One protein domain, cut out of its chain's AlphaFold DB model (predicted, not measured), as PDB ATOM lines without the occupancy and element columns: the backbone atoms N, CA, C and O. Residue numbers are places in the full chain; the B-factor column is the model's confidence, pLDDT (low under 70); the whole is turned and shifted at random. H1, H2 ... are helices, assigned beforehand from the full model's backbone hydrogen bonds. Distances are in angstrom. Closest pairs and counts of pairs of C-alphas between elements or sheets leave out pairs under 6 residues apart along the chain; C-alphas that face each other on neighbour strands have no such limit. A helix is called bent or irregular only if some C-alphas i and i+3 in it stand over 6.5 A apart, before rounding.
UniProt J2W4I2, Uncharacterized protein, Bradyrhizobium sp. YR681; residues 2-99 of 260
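Overview. This is residues 2 to 99 of the 260 residues of an uncharacterized protein of Bradyrhizobium sp. YR681 (UniProt J2W4I2). A long bent helix, H3, makes a V: its arms H3a and H3b meet at a corner, and the short helix H1 sits in the opening between them. H4 folds back along H3b as a helical hairpin, H5 follows from the end of H4 on one side of the V near the middle, and H6 and H2 are at the open end of the V. The printed part has 98 residues with six named helices, H1 to H6 in that order along the chain, and no named strand; its class is all helix. It is compact, with a radius of gyration of the C-alphas of 12.3 A, and rounded, spanning 34 by 30 by 21 A.

Arrangement. Begin at the longest helix, H3, residues 20 to 57, which by its hydrogen bonds was assigned as one helix but is bent: C-alphas 39 and 42 are 8.8 A apart. Its arms are H3a, residues 20 to 39, and H3b, residues 42 to 57; they run opposite ways at a steep tilt of 53 degrees and touch only at the corner, where the closest C-alphas, of Pro 36 and Phe 44, are 5.8 A apart. H3a has a kink of 59 degrees near residue 33. Look next at H4, residues 60 to 71, which touches H3b and forms a helical hairpin with it, opposite ways at a shallow tilt of 18 degrees; the closest C-alphas, of Ala 54 and Ala 62, are 4.8 A apart. H5, residues 79 to 86, touches residues 67 to 71 of H4 in a second helical hairpin at a steep tilt of 40 degrees, opposite ways, with the C-alphas of Arg 71 and Ala 86 closest at 4.9 A. H1, residues 2 to 6, touches residues 24 to 28 of H3a, where the C-alphas of Val 3 and Ala 28 are closest at 6.4 A. H1 and H5 only just touch, with 3 pairs of C-alphas within 8 A, the closest being Ala 6 and Leu 85 at 6.9 A. H6, residues 91 to 98, touches H1, with the C-alphas of Ala 6 and Cys 93 closest at 4.9 A. H6 also touches residues 54 and 55 of H3b, the same way at a steep tilt of 69 degrees, only just short of about perpendicular; the closest C-alphas, of Ala 55 and Ile 97, are 5.4 A apart. H2, residues 8 to 12, touches H6, with the C-alphas of Pro 9 and Cys 93 closest at 5.4 A. Among the pairs that stay apart are H3a and H6, and H2 and H4. Of the 3 pairs of touching helices with a tilt, 1 is at a shallow tilt, and the packing is only just mostly crossed, the helices' lines at larger angles. In H1, H2, H3b, H4 and H6 every O i to N i+4 pair is within hydrogen-bond range, against 12 of 16 in H3a and 2 of 4 in H5.

Along the chain. Find C-alpha 2 at (236.599, 105.204, 162.117), where H1 begins; it is 5.4 A long, and H2 is 6.2 A. H3a runs 25.5 A from C-alpha 20 at (228.862, 118.090, 170.683), and is irregular, with C-alphas 21 and 24 8.6 A apart. H3b runs 22.0 A and H4 16.6 A. H5, 8.3 A, is irregular too: C-alphas 81 and 84 are 7.2 A apart. H6, 10.2 A, ends at C-alpha 98 at (227.955, 99.356, 154.664).

Size, cuts and confidence. Look for the two C-alphas farthest apart, of Asp 21 and Glu 61, and you find 35.3 A between them. The printed part has no cut. The links H1 to H2, H3 to H4 and H5 to H6 are tight, H2 to H3 and H4 to H5 are short, and no link is long. The mean pLDDT of the printed part is 97.0, and no printed residue is under 70.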
ATOM      1  N   PHE A   2     236.944 106.379 161.286       96.31
ATOM      2  CA  PHE A   2     236.599 105.204 162.117       96.31
ATOM      3  C   PHE A   2     235.568 105.574 163.182       96.31
ATOM      4  O   PHE A   2     234.499 104.990 163.232       96.31
ATOM      5  N   VAL A   3     235.857 106.610 163.967       96.81
ATOM      6  CA  VAL A   3     234.951 107.090 165.009       96.81
ATOM      7  C   VAL A   3     233.580 107.494 164.437       96.81
ATOM      8  O   VAL A   3     232.560 107.085 164.977       96.81
ATOM      9  N   ASP A   4     233.541 108.206 163.311       94.56
ATOM     10  CA  ASP A   4     232.284 108.688 162.716       94.56
ATOM     11  C   ASP A   4     231.366 107.558 162.215       94.56
ATOM     12  O   ASP A   4     230.158 107.719 162.222       94.56
ATOM     13  N   TYR A   5     231.905 106.410 161.788       96.19
ATOM     14  CA  TYR A   5     231.081 105.322 161.229       96.19
ATOM     15  C   TYR A   5     230.982 104.087 162.130       96.19
ATOM     16  O   TYR A   5     229.987 103.371 162.101       96.19
ATOM     17  N   ALA A   6     232.017 103.802 162.919       97.50
ATOM     18  CA  ALA A   6     232.098 102.613 163.765       97.50
ATOM     19  C   ALA A   6     231.671 102.864 165.219       97.50
ATOM     20  O   ALA A   6     231.466 101.901 165.962       97.50
ATOM     21  N   VAL A   7     231.562 104.129 165.638       98.00
ATOM     22  CA  VAL A   7     231.349 104.514 167.042       98.00
ATOM     23  C   VAL A   7     230.150 105.440 167.178       98.00
ATOM     24  O   VAL A   7     229.252 105.148 167.960       98.00
ATOM     25  N   GLU A   8     230.120 106.525 166.409       97.25
ATOM     26  CA  GLU A   8     229.100 107.567 166.517       97.25
ATOM     27  C   GLU A   8     227.651 107.060 166.370       97.25
ATOM     28  O   GLU A   8     226.858 107.379 167.264       97.25
ATOM     29  N   PRO A   9     227.302 106.185 165.399       97.00
ATOM     30  CA  PRO A   9     225.906 105.790 165.195       97.00
ATOM     31  C   PRO A   9     225.289 105.119 166.425       97.00
ATOM     32  O   PRO A   9     224.113 105.299 166.734       97.00
ATOM     33  N   PHE A  10     226.103 104.385 167.189       98.25
ATOM     34  CA  PHE A  10     225.683 103.771 168.447       98.25
ATOM     35  C   PHE A  10     225.244 104.810 169.488       98.25
ATOM     36  O   PHE A  10     224.290 104.576 170.234       98.25
ATOM     37  N   TYR A  11     225.935 105.946 169.570       97.50
ATOM     38  CA  TYR A  11     225.594 107.024 170.496       97.50
ATOM     39  C   TYR A  11     224.397 107.834 170.001       97.50
ATOM     40  O   TYR A  11     223.512 108.141 170.807       97.50
ATOM     41  N   TYR A  12     224.318 108.082 168.693       95.44
ATOM     42  CA  TYR A  12     223.191 108.764 168.064       95.44
ATOM     43  C   TYR A  12     221.856 108.060 168.349       95.44
ATOM     44  O   TYR A  12     220.938 108.671 168.894       95.44
ATOM     45  N   GLU A  13     221.782 106.742 168.126       96.00
ATOM     46  CA  GLU A  13     220.589 105.919 168.411       96.00
ATOM     47  C   GLU A  13     220.194 105.901 169.902       96.00
ATOM     48  O   GLU A  13     219.109 105.459 170.285       96.00
ATOM     49  N   ARG A  14     221.073 106.391 170.781       96.38
ATOM     50  CA  ARG A  14     220.851 106.509 172.229       96.38
ATOM     51  C   ARG A  14     220.616 107.953 172.674       96.38
ATOM     52  O   ARG A  14     220.586 108.214 173.875       96.38
ATOM     53  N   GLY A  15     220.426 108.875 171.730       95.62
ATOM     54  CA  GLY A  15     220.166 110.289 171.996       95.62
ATOM     55  C   GLY A  15     221.378 111.046 172.539       95.62
ATOM     56  O   GLY A  15     221.208 112.064 173.209       95.62
ATOM     57  N   VAL A  16     222.592 110.544 172.297       95.56
ATOM     58  CA  VAL A  16     223.839 111.204 172.692       95.56
ATOM     59  C   VAL A  16     224.457 111.863 171.467       95.56
ATOM     60  O   VAL A  16     224.889 111.184 170.541       95.56
ATOM     61  N   ASP A  17     224.538 113.193 171.494       94.12
ATOM     62  CA  ASP A  17     225.253 113.968 170.484       94.12
ATOM     63  C   ASP A  17     226.769 113.830 170.688       94.12
ATOM     64  O   ASP A  17     227.374 114.469 171.555       94.12
ATOM     65  N   PHE A  18     227.365 112.950 169.892       95.06
ATOM     66  CA  PHE A  18     228.786 112.622 169.927       95.06
ATOM     67  C   PHE A  18     229.658 113.660 169.193       95.06
ATOM     68  O   PHE A  18     230.882 113.670 169.346       95.06
ATOM     69  N   TYR A  19     229.054 114.570 168.427       94.69
ATOM     70  CA  TYR A  19     229.758 115.691 167.803       94.69
ATOM     71  C   TYR A  19     229.792 116.931 168.695       94.69
ATOM     72  O   TYR A  19     230.630 117.813 168.484       94.69
ATOM     73  N   LYS A  20     228.932 116.988 169.722       94.00
ATOM     74  CA  LYS A  20     228.862 118.090 170.683       94.00
ATOM     75  C   LYS A  20     230.243 118.503 171.185       94.00
ATOM     76  O   LYS A  20     230.979 117.696 171.759       94.00
ATOM     77  N   ASP A  21     230.553 119.787 171.023       92.38
ATOM     78  CA  ASP A  21     231.822 120.414 171.412       92.38
ATOM     79  C   ASP A  21     233.076 119.685 170.865       92.38
ATOM     80  O   ASP A  21     234.152 119.753 171.457       92.38
ATOM     81  N   GLY A  22     232.959 118.972 169.736       91.69
ATOM     82  CA  GLY A  22     234.084 118.304 169.076       91.69
ATOM     83  C   GLY A  22     234.544 116.992 169.714       91.69
ATOM     84  O   GLY A  22     235.698 116.598 169.529       91.69
ATOM     85  N   GLN A  23     233.678 116.308 170.463       94.00
ATOM     86  CA  GLN A  23     234.003 115.033 171.120       94.00
ATOM     87  C   GLN A  23     234.519 113.960 170.149       94.00
ATOM     88  O   GLN A  23     235.447 113.222 170.489       94.00
ATOM     89  N   ASN A  24     234.012 113.920 168.916       94.38
ATOM     90  CA  ASN A  24     234.519 113.031 167.874       94.38
ATOM     91  C   ASN A  24     236.003 113.269 167.540       94.38
ATOM     92  O   ASN A  24     236.770 112.310 167.423       94.38
ATOM     93  N   TYR A  25     236.431 114.531 167.448       92.69
ATOM     94  CA  TYR A  25     237.832 114.899 167.233       92.69
ATOM     95  C   TYR A  25     238.705 114.570 168.443       92.69
ATOM     96  O   TYR A  25     239.831 114.098 168.267       92.69
ATOM     97  N   ALA A  26     238.196 114.784 169.659       94.56
ATOM     98  CA  ALA A  26     238.904 114.421 170.885       94.56
ATOM     99  C   ALA A  26     239.146 112.904 170.945       94.56
ATOM    100  O   ALA A  26     240.281 112.465 171.140       94.56
ATOM    101  N   MET A  27     238.110 112.101 170.676       96.25
ATOM    102  CA  MET A  27     238.225 110.644 170.614       96.25
ATOM    103  C   MET A  27     239.193 110.208 169.510       96.25
ATOM    104  O   MET A  27     240.098 109.418 169.762       96.25
ATOM    105  N   ALA A  28     239.065 110.751 168.297       95.19
ATOM    106  CA  ALA A  28     239.969 110.420 167.198       95.19
ATOM    107  C   ALA A  28     241.435 110.762 167.528       95.19
ATOM    108  O   ALA A  28     242.331 109.969 167.233       95.19
ATOM    109  N   SER A  29     241.684 111.901 168.182       94.38
ATOM    110  CA  SER A  29     243.032 112.311 168.593       94.38
ATOM    111  C   SER A  29     243.611 111.385 169.657       94.38
ATOM    112  O   SER A  29     244.745 110.929 169.516       94.38
ATOM    113  N   LEU A  30     242.816 111.035 170.673       95.69
ATOM    114  CA  LEU A  30     243.203 110.063 171.696       95.69
ATOM    115  C   LEU A  30     243.558 108.709 171.070       95.69
ATOM    116  O   LEU A  30     244.616 108.156 171.360       95.69
ATOM    117  N   LEU A  31     242.705 108.192 170.180       96.19
ATOM    118  CA  LEU A  31     242.942 106.920 169.494       96.19
ATOM    119  C   LEU A  31     244.195 106.964 168.616       96.19
ATOM    120  O   LEU A  31     244.933 105.987 168.565       96.19
ATOM    121  N   THR A  32     244.465 108.089 167.959       94.19
ATOM    122  CA  THR A  32     245.648 108.225 167.097       94.19
ATOM    123  C   THR A  32     246.936 108.237 167.917       94.19
ATOM    124  O   THR A  32     247.903 107.574 167.558       94.19
ATOM    125  N   MET A  33     246.942 108.961 169.037       92.94
ATOM    126  CA  MET A  33     248.150 109.189 169.833       92.94
ATOM    127  C   MET A  33     248.424 108.078 170.850       92.94
ATOM    128  O   MET A  33     249.579 107.760 171.116       92.94
ATOM    129  N   ALA A  34     247.378 107.494 171.437       95.50
ATOM    130  CA  ALA A  34     247.491 106.517 172.518       95.50
ATOM    131  C   ALA A  34     246.924 105.135 172.158       95.50
ATOM    132  O   ALA A  34     247.202 104.167 172.866       95.50
ATOM    133  N   GLY A  35     246.167 105.005 171.064       96.19
ATOM    134  CA  GLY A  35     245.543 103.746 170.649       96.19
ATOM    135  C   GLY A  35     246.519 102.574 170.510       96.19
ATOM    136  O   GLY A  35     246.258 101.533 171.117       96.19
ATOM    137  N   PRO A  36     247.672 102.719 169.825       96.69
ATOM    138  CA  PRO A  36     248.664 101.646 169.729       96.69
ATOM    139  C   PRO A  36     249.141 101.150 171.103       96.69
ATOM    140  O   PRO A  36     249.254  99.947 171.344       96.69
ATOM    141  N   THR A  37     249.357 102.061 172.053       97.19
ATOM    142  CA  THR A  37     249.783 101.709 173.414       97.19
ATOM    143  C   THR A  37     248.652 101.086 174.230       97.19
ATOM    144  O   THR A  37     248.873 100.076 174.895       97.19
ATOM    145  N   ILE A  38     247.437 101.640 174.174       97.00
ATOM    146  CA  ILE A  38     246.283 101.174 174.958       97.00
ATOM    147  C   ILE A  38     245.820  99.801 174.461       97.00
ATOM    148  O   ILE A  38     245.717  98.859 175.245       97.00
ATOM    149  N   PHE A  39     245.624  99.647 173.154       98.06
ATOM    150  CA  PHE A  39     244.976  98.476 172.557       98.06
ATOM    151  C   PHE A  39     245.942  97.389 172.083       98.06
ATOM    152  O   PHE A  39     245.523  96.248 171.884       98.06
ATOM    153  N   GLY A  40     247.227  97.732 171.968       97.75
ATOM    154  CA  GLY A  40     248.283  96.896 171.410       97.75
ATOM    155  C   GLY A  40     248.491  97.217 169.933       97.75
ATOM    156  O   GLY A  40     247.594  96.991 169.133       97.75
ATOM    157  N   GLU A  41     249.680  97.705 169.585       97.44
ATOM    158  CA  GLU A  41     250.022  98.277 168.272       97.44
ATOM    159  C   GLU A  41     249.608  97.382 167.101       97.44
ATOM    160  O   GLU A  41     248.744  97.760 166.319       97.44
ATOM    161  N   ALA A  42     250.096  96.140 167.057       98.25
ATOM    162  CA  ALA A  42     249.756  95.210 165.980       98.25
ATOM    163  C   ALA A  42     248.249  94.900 165.885       98.25
ATOM    164  O   ALA A  42     247.718  94.721 164.789       98.25
ATOM    165  N   ALA A  43     247.547  94.827 167.022       98.12
ATOM    166  CA  ALA A  43     246.107  94.574 167.044       98.12
ATOM    167  C   ALA A  43     245.314  95.811 166.597       98.12
ATOM    168  O   ALA A  43     244.330  95.687 165.870       98.12
ATOM    169  N   PHE A  44     245.760  97.002 166.995       98.38
ATOM    170  CA  PHE A  44     245.166  98.273 166.603       98.38
ATOM    171  C   PHE A  44     245.349  98.543 165.103       98.38
ATOM    172  O   PHE A  44     244.383  98.881 164.423       98.38
ATOM    173  N   ASP A  45     246.538  98.287 164.556       98.25
ATOM    174  CA  ASP A  45     246.799  98.393 163.118       98.25
ATOM    175  C   ASP A  45     245.955  97.396 162.316       98.25
ATOM    176  O   ASP A  45     245.341  97.757 161.308       98.25
ATOM    177  N   ALA A  46     245.854  96.147 162.789       98.50
ATOM    178  CA  ALA A  46     244.992  95.140 162.175       98.50
ATOM    179  C   ALA A  46     243.510  95.553 162.210       98.50
ATOM    180  O   ALA A  46     242.796  95.360 161.226       98.50
ATOM    181  N   MET A  47     243.055  96.164 163.306       98.56
ATOM    182  CA  MET A  47     241.705  96.716 163.430       98.56
ATOM    183  C   MET A  47     241.458  97.842 162.416       98.56
ATOM    184  O   MET A  47     240.435  97.830 161.728       98.56
ATOM    185  N   LEU A  48     242.384  98.796 162.277       98.12
ATOM    186  CA  LEU A  48     242.265  99.887 161.304       98.12
ATOM    187  C   LEU A  48     242.280  99.368 159.857       98.12
ATOM    188  O   LEU A  48     241.485  99.822 159.030       98.12
ATOM    189  N   ALA A  49     243.119  98.375 159.556       98.19
ATOM    190  CA  ALA A  49     243.144  97.716 158.252       98.19
ATOM    191  C   ALA A  49     241.830  96.968 157.961       98.19
ATOM    192  O   ALA A  49     241.284  97.071 156.859       98.19
ATOM    193  N   ALA A  50     241.278  96.264 158.955       98.50
ATOM    194  CA  ALA A  50     239.985  95.601 158.834       98.50
ATOM    195  C   ALA A  50     238.851  96.612 158.609       98.50
ATOM    196  O   ALA A  50     237.964  96.358 157.796       98.50
ATOM    197  N   PHE A  51     238.907  97.787 159.245       98.31
ATOM    198  CA  PHE A  51     237.935  98.860 159.024       98.31
ATOM    199  C   PHE A  51     237.989  99.389 157.591       98.31
ATOM    200  O   PHE A  51     236.954  99.484 156.932       98.31
ATOM    201  N   GLN A  52     239.186  99.671 157.072       97.38
ATOM    202  CA  GLN A  52     239.361 100.087 155.678       97.38
ATOM    203  C   GLN A  52     238.846  99.022 154.702       97.38
ATOM    204  O   GLN A  52     238.170  99.344 153.721       97.38
ATOM    205  N   HIS A  53     239.127  97.743 154.972       97.69
ATOM    206  CA  HIS A  53     238.624  96.643 154.156       97.69
ATOM    207  C   HIS A  53     237.095  96.545 154.206       97.69
ATOM    208  O   HIS A  53     236.466  96.453 153.153       97.69
ATOM    209  N   ALA A  54     236.494  96.625 155.393       97.94
ATOM    210  CA  ALA A  54     235.050  96.593 155.585       97.94
ATOM    211  C   ALA A  54     234.351  97.762 154.876       97.94
ATOM    212  O   ALA A  54     233.403  97.538 154.126       97.94
ATOM    213  N   ALA A  55     234.871  98.984 155.014       96.50
ATOM    214  CA  ALA A  55     234.357 100.160 154.318       96.50
ATOM    215  C   ALA A  55     234.501 100.046 152.791       96.50
ATOM    216  O   ALA A  55     233.685 100.590 152.051       96.50
ATOM    217  N   LYS A  56     235.507  99.328 152.281       95.38
ATOM    218  CA  LYS A  56     235.680  99.103 150.839       95.38
ATOM    219  C   LYS A  56     234.773  97.994 150.301       95.38
ATOM    220  O   LYS A  56     234.099  98.204 149.298       95.38
ATOM    221  N   ALA A  57     234.794  96.822 150.932       96.94
ATOM    222  CA  ALA A  57     234.122  95.616 150.455       96.94
ATOM    223  C   ALA A  57     232.624  95.604 150.783       96.94
ATOM    224  O   ALA A  57     231.836  95.120 149.977       96.94
ATOM    225  N   LYS A  58     232.240  96.143 151.950       96.88
ATOM    226  CA  LYS A  58     230.856  96.241 152.442       96.88
ATOM    227  C   LYS A  58     230.094  94.907 152.477       96.88
ATOM    228  O   LYS A  58     228.865  94.900 152.468       96.88
ATOM    229  N   THR A  59     230.798  93.774 152.510       97.81
ATOM    230  CA  THR A  59     230.166  92.453 152.620       97.81
ATOM    231  C   THR A  59     229.957  92.070 154.087       97.81
ATOM    232  O   THR A  59     230.712  92.537 154.950       97.81
ATOM    233  N   PRO A  60     228.979  91.198 154.397       98.00
ATOM    234  CA  PRO A  60     228.785  90.688 155.753       98.00
ATOM    235  C   PRO A  60     230.058  90.070 156.345       98.00
ATOM    236  O   PRO A  60     230.363  90.289 157.514       98.00
ATOM    237  N   GLU A  61     230.840  89.354 155.536       98.44
ATOM    238  CA  GLU A  61     232.089  88.717 155.962       98.44
ATOM    239  C   GLU A  61     233.144  89.757 156.348       98.44
ATOM    240  O   GLU A  61     233.792  89.617 157.382       98.44
ATOM    241  N   ALA A  62     233.293  90.826 155.559       98.38
ATOM    242  CA  ALA A  62     234.241  91.897 155.853       98.38
ATOM    243  C   ALA A  62     233.841  92.687 157.113       98.38
ATOM    244  O   ALA A  62     234.698  93.042 157.923       98.38
ATOM    245  N   LEU A  63     232.540  92.925 157.309       98.69
ATOM    246  CA  LEU A  63     232.006  93.568 158.513       98.69
ATOM    247  C   LEU A  63     232.227  92.710 159.768       98.69
ATOM    248  O   LEU A  63     232.607  93.235 160.813       98.69
ATOM    249  N   MET A  64     232.036  91.392 159.675       98.56
ATOM    250  CA  MET A  64     232.320  90.474 160.785       98.56
ATOM    251  C   MET A  64     233.814  90.357 161.074       98.56
ATOM    252  O   MET A  64     234.204  90.404 162.239       98.56
ATOM    253  N   ALA A  65     234.657  90.325 160.042       98.75
ATOM    254  CA  ALA A  65     236.106  90.363 160.215       98.75
ATOM    255  C   ALA A  65     236.567  91.635 160.950       98.75
ATOM    256  O   ALA A  65     237.460  91.564 161.792       98.75
ATOM    257  N   LEU A  66     235.936  92.787 160.687       98.81
ATOM    258  CA  LEU A  66     236.163  94.005 161.468       98.81
ATOM    259  C   LEU A  66     235.778  93.811 162.940       98.81
ATOM    260  O   LEU A  66     236.584  94.114 163.814       98.81
ATOM    261  N   VAL A  67     234.584  93.292 163.235       98.88
ATOM    262  CA  VAL A  67     234.154  93.048 164.625       98.88
ATOM    263  C   VAL A  67     235.143  92.142 165.363       98.88
ATOM    264  O   VAL A  67     235.533  92.448 166.492       98.88
ATOM    265  N   ASP A  68     235.591  91.064 164.724       98.81
ATOM    266  CA  ASP A  68     236.565  90.140 165.306       98.81
ATOM    267  C   ASP A  68     237.936  90.800 165.511       98.81
ATOM    268  O   ASP A  68     238.555  90.613 166.561       98.81
ATOM    269  N   ALA A  69     238.380  91.644 164.575       98.81
ATOM    270  CA  ALA A  69     239.608  92.420 164.725       98.81
ATOM    271  C   ALA A  69     239.531  93.395 165.911       98.81
ATOM    272  O   ALA A  69     240.478  93.479 166.690       98.81
ATOM    273  N   VAL A  70     238.396  94.078 166.117       98.69
ATOM    274  CA  VAL A  70     238.199  94.947 167.290       98.69
ATOM    275  C   VAL A  70     238.232  94.117 168.580       98.69
ATOM    276  O   VAL A  70     238.884  94.509 169.548       98.69
ATOM    277  N   ARG A  71     237.585  92.943 168.611       98.69
ATOM    278  CA  ARG A  71     237.582  92.045 169.785       98.69
ATOM    279  C   ARG A  71     238.958  91.491 170.141       98.69
ATOM    280  O   ARG A  71     239.182  91.179 171.306       98.69
ATOM    281  N   ALA A  72     239.848  91.360 169.160       98.50
ATOM    282  CA  ALA A  72     241.223  90.918 169.371       98.50
ATOM    283  C   ALA A  72     242.106  91.987 170.043       98.50
ATOM    284  O   ALA A  72     243.178  91.665 170.555       98.50
ATOM    285  N   THR A  73     241.669  93.248 170.063       98.56
ATOM    286  CA  THR A  73     242.336  94.316 170.813       98.56
ATOM    287  C   THR A  73     242.021  94.251 172.311       98.56
ATOM    288  O   THR A  73     241.088  93.570 172.741       98.56
ATOM    289  N   ARG A  74     242.736  95.035 173.130       98.44
ATOM    290  CA  ARG A  74     242.360  95.292 174.535       98.44
ATOM    291  C   ARG A  74     241.215  96.308 174.657       98.44
ATOM    292  O   ARG A  74     241.321  97.300 175.372       98.44
ATOM    293  N   TRP A  75     240.124  96.103 173.923       98.25
ATOM    294  CA  TRP A  75     239.032  97.077 173.788       98.25
ATOM    295  C   TRP A  75     238.366  97.464 175.117       98.25
ATOM    296  O   TRP A  75     237.768  98.532 175.215       98.25
ATOM    297  N   GLN A  76     238.472  96.618 176.146       98.25
ATOM    298  CA  GLN A  76     237.938  96.883 177.482       98.25
ATOM    299  C   GLN A  76     238.665  98.015 178.222       98.25
ATOM    300  O   GLN A  76     238.122  98.509 179.203       98.25
ATOM    301  N   GLU A  77     239.853  98.430 177.770       98.12
ATOM    302  CA  GLU A  77     240.584  99.574 178.340       98.12
ATOM    303  C   GLU A  77     239.922 100.918 177.995       98.12
ATOM    304  O   GLU A  77     240.072 101.893 178.726       98.12
ATOM    305  N   LEU A  78     239.172 100.976 176.888       97.31
ATOM    306  CA  LEU A  78     238.373 102.141 176.495       97.31
ATOM    307  C   LEU A  78     237.089 101.670 175.787       97.31
ATOM    308  O   LEU A  78     236.962 101.759 174.555       97.31
ATOM    309  N   PRO A  79     236.136 101.108 176.548       97.31
ATOM    310  CA  PRO A  79     234.928 100.513 175.992       97.31
ATOM    311  C   PRO A  79     234.030 101.548 175.306       97.31
ATOM    312  O   PRO A  79     233.241 101.179 174.441       97.31
ATOM    313  N   GLU A  80     234.157 102.831 175.631       96.12
ATOM    314  CA  GLU A  80     233.432 103.919 174.979       96.12
ATOM    315  C   GLU A  80     233.818 104.054 173.500       96.12
ATOM    316  O   GLU A  80     232.974 104.408 172.676       96.12
ATOM    317  N   ALA A  81     235.073 103.750 173.151       96.81
ATOM    318  CA  ALA A  81     235.581 103.864 171.788       96.81
ATOM    319  C   ALA A  81     235.370 102.587 170.972       96.81
ATOM    320  O   ALA A  81     234.976 102.651 169.813       96.81
ATOM    321  N   LEU A  82     235.655 101.421 171.555       98.38
ATOM    322  CA  LEU A  82     235.676 100.152 170.815       98.38
ATOM    323  C   LEU A  82     234.522  99.210 171.177       98.38
ATOM    324  O   LEU A  82     234.213  98.289 170.422       98.38
ATOM    325  N   GLY A  83     233.835  99.450 172.295       98.19
ATOM    326  CA  GLY A  83     232.692  98.659 172.753       98.19
ATOM    327  C   GLY A  83     231.495  98.613 171.796       98.19
ATOM    328  O   GLY A  83     230.908  97.527 171.708       98.19
ATOM    329  N   PRO A  84     231.140  99.685 171.047       98.56
ATOM    330  CA  PRO A  84     230.080  99.621 170.036       98.56
ATOM    331  C   PRO A  84     230.242  98.434 169.079       98.56
ATOM    332  O   PRO A  84     229.307  97.657 168.886       98.56
ATOM    333  N   LEU A  85     231.457  98.203 168.575       98.56
ATOM    334  CA  LEU A  85     231.746  97.040 167.737       98.56
ATOM    335  C   LEU A  85     232.076  95.789 168.559       98.56
ATOM    336  O   LEU A  85     231.479  94.739 168.337       98.56
ATOM    337  N   ALA A  86     232.989  95.878 169.527       98.44
ATOM    338  CA  ALA A  86     233.517  94.698 170.211       98.44
ATOM    339  C   ALA A  86     232.462  93.954 171.038       98.44
ATOM    340  O   ALA A  86     232.360  92.723 170.976       98.44
ATOM    341  N   LYS A  87     231.677  94.704 171.820       98.25
ATOM    342  CA  LYS A  87     230.685  94.154 172.746       98.25
ATOM    343  C   LYS A  87     229.341  93.949 172.069       98.25
ATOM    344  O   LYS A  87     228.740  92.893 172.237       98.25
ATOM    345  N   TYR A  88     228.869  94.960 171.346       98.19
ATOM    346  CA  TYR A  88     227.500  94.973 170.835       98.19
ATOM    347  C   TYR A  88     227.389  94.537 169.379       98.19
ATOM    348  O   TYR A  88     226.284  94.206 168.964       98.19
ATOM    349  N   ALA A  89     228.497  94.519 168.623       98.12
ATOM    350  CA  ALA A  89     228.466  94.387 167.166       98.12
ATOM    351  C   ALA A  89     227.357  95.276 166.574       98.12
ATOM    352  O   ALA A  89     226.509  94.800 165.820       98.12
ATOM    353  N   ALA A  90     227.323  96.535 167.032       98.50
ATOM    354  CA  ALA A  90     226.182  97.430 166.903       98.50
ATOM    355  C   ALA A  90     225.691  97.495 165.445       98.50
ATOM    356  O   ALA A  90     226.459  97.926 164.574       98.50
ATOM    357  N   PRO A  91     224.452  97.048 165.150       98.19
ATOM    358  CA  PRO A  91     223.955  96.980 163.780       98.19
ATOM    359  C   PRO A  91     223.922  98.354 163.107       98.19
ATOM    360  O   PRO A  91     224.202  98.435 161.915       98.19
ATOM    361  N   GLU A  92     223.660  99.423 163.858       97.88
ATOM    362  CA  GLU A  92     223.690 100.809 163.391       97.88
ATOM    363  C   GLU A  92     225.079 101.226 162.874       97.88
ATOM    364  O   GLU A  92     225.191 101.780 161.781       97.88
ATOM    365  N   CYS A  93     226.155 100.859 163.578       98.31
ATOM    366  CA  CYS A  93     227.526 101.119 163.130       98.31
ATOM    367  C   CYS A  93     227.882 100.285 161.891       98.31
ATOM    368  O   CYS A  93     228.475 100.782 160.935       98.31
ATOM    369  N   LEU A  94     227.508  99.001 161.873       98.44
ATOM    370  CA  LEU A  94     227.777  98.131 160.724       98.44
ATOM    371  C   LEU A  94     227.007  98.585 159.473       98.44
ATOM    372  O   LEU A  94     227.557  98.553 158.371       98.44
ATOM    373  N   ALA A  95     225.767  99.049 159.641       97.50
ATOM    374  CA  ALA A  95     224.954  99.615 158.570       97.50
ATOM    375  C   ALA A  95     225.544 100.929 158.036       97.50
ATOM    376  O   ALA A  95     225.615 101.114 156.819       97.50
ATOM    377  N   ALA A  96     226.037 101.806 158.918       96.31
ATOM    378  CA  ALA A  96     226.719 103.035 158.516       96.31
ATOM    379  C   ALA A  96     227.953 102.734 157.645       96.31
ATOM    380  O   ALA A  96     228.090 103.278 156.550       96.31
ATOM    381  N   ILE A  97     228.797 101.781 158.056       97.19
ATOM    382  CA  ILE A  97     229.971 101.345 157.275       97.19
ATOM    383  C   ILE A  97     229.562 100.750 155.915       97.19
ATOM    384  O   ILE A  97     230.233 100.973 154.903       97.19
ATOM    385  N   ALA A  98     228.462  99.995 155.876       96.62
ATOM    386  CA  ALA A  98     227.955  99.356 154.664       96.62
ATOM    387  C   ALA A  98     227.197 100.307 153.719       96.62
ATOM    388  O   ALA A  98     226.802  99.892 152.627       96.62
ATOM    389  N   THR A  99     226.992 101.571 154.096       92.75
ATOM    390  CA  THR A  99     226.229 102.526 153.285       92.75
ATOM    391  C   THR A  99     226.936 102.789 151.945       92.75
ATOM    392  O   THR A  99     228.137 103.084 151.922       92.75
TER     393      THR A  99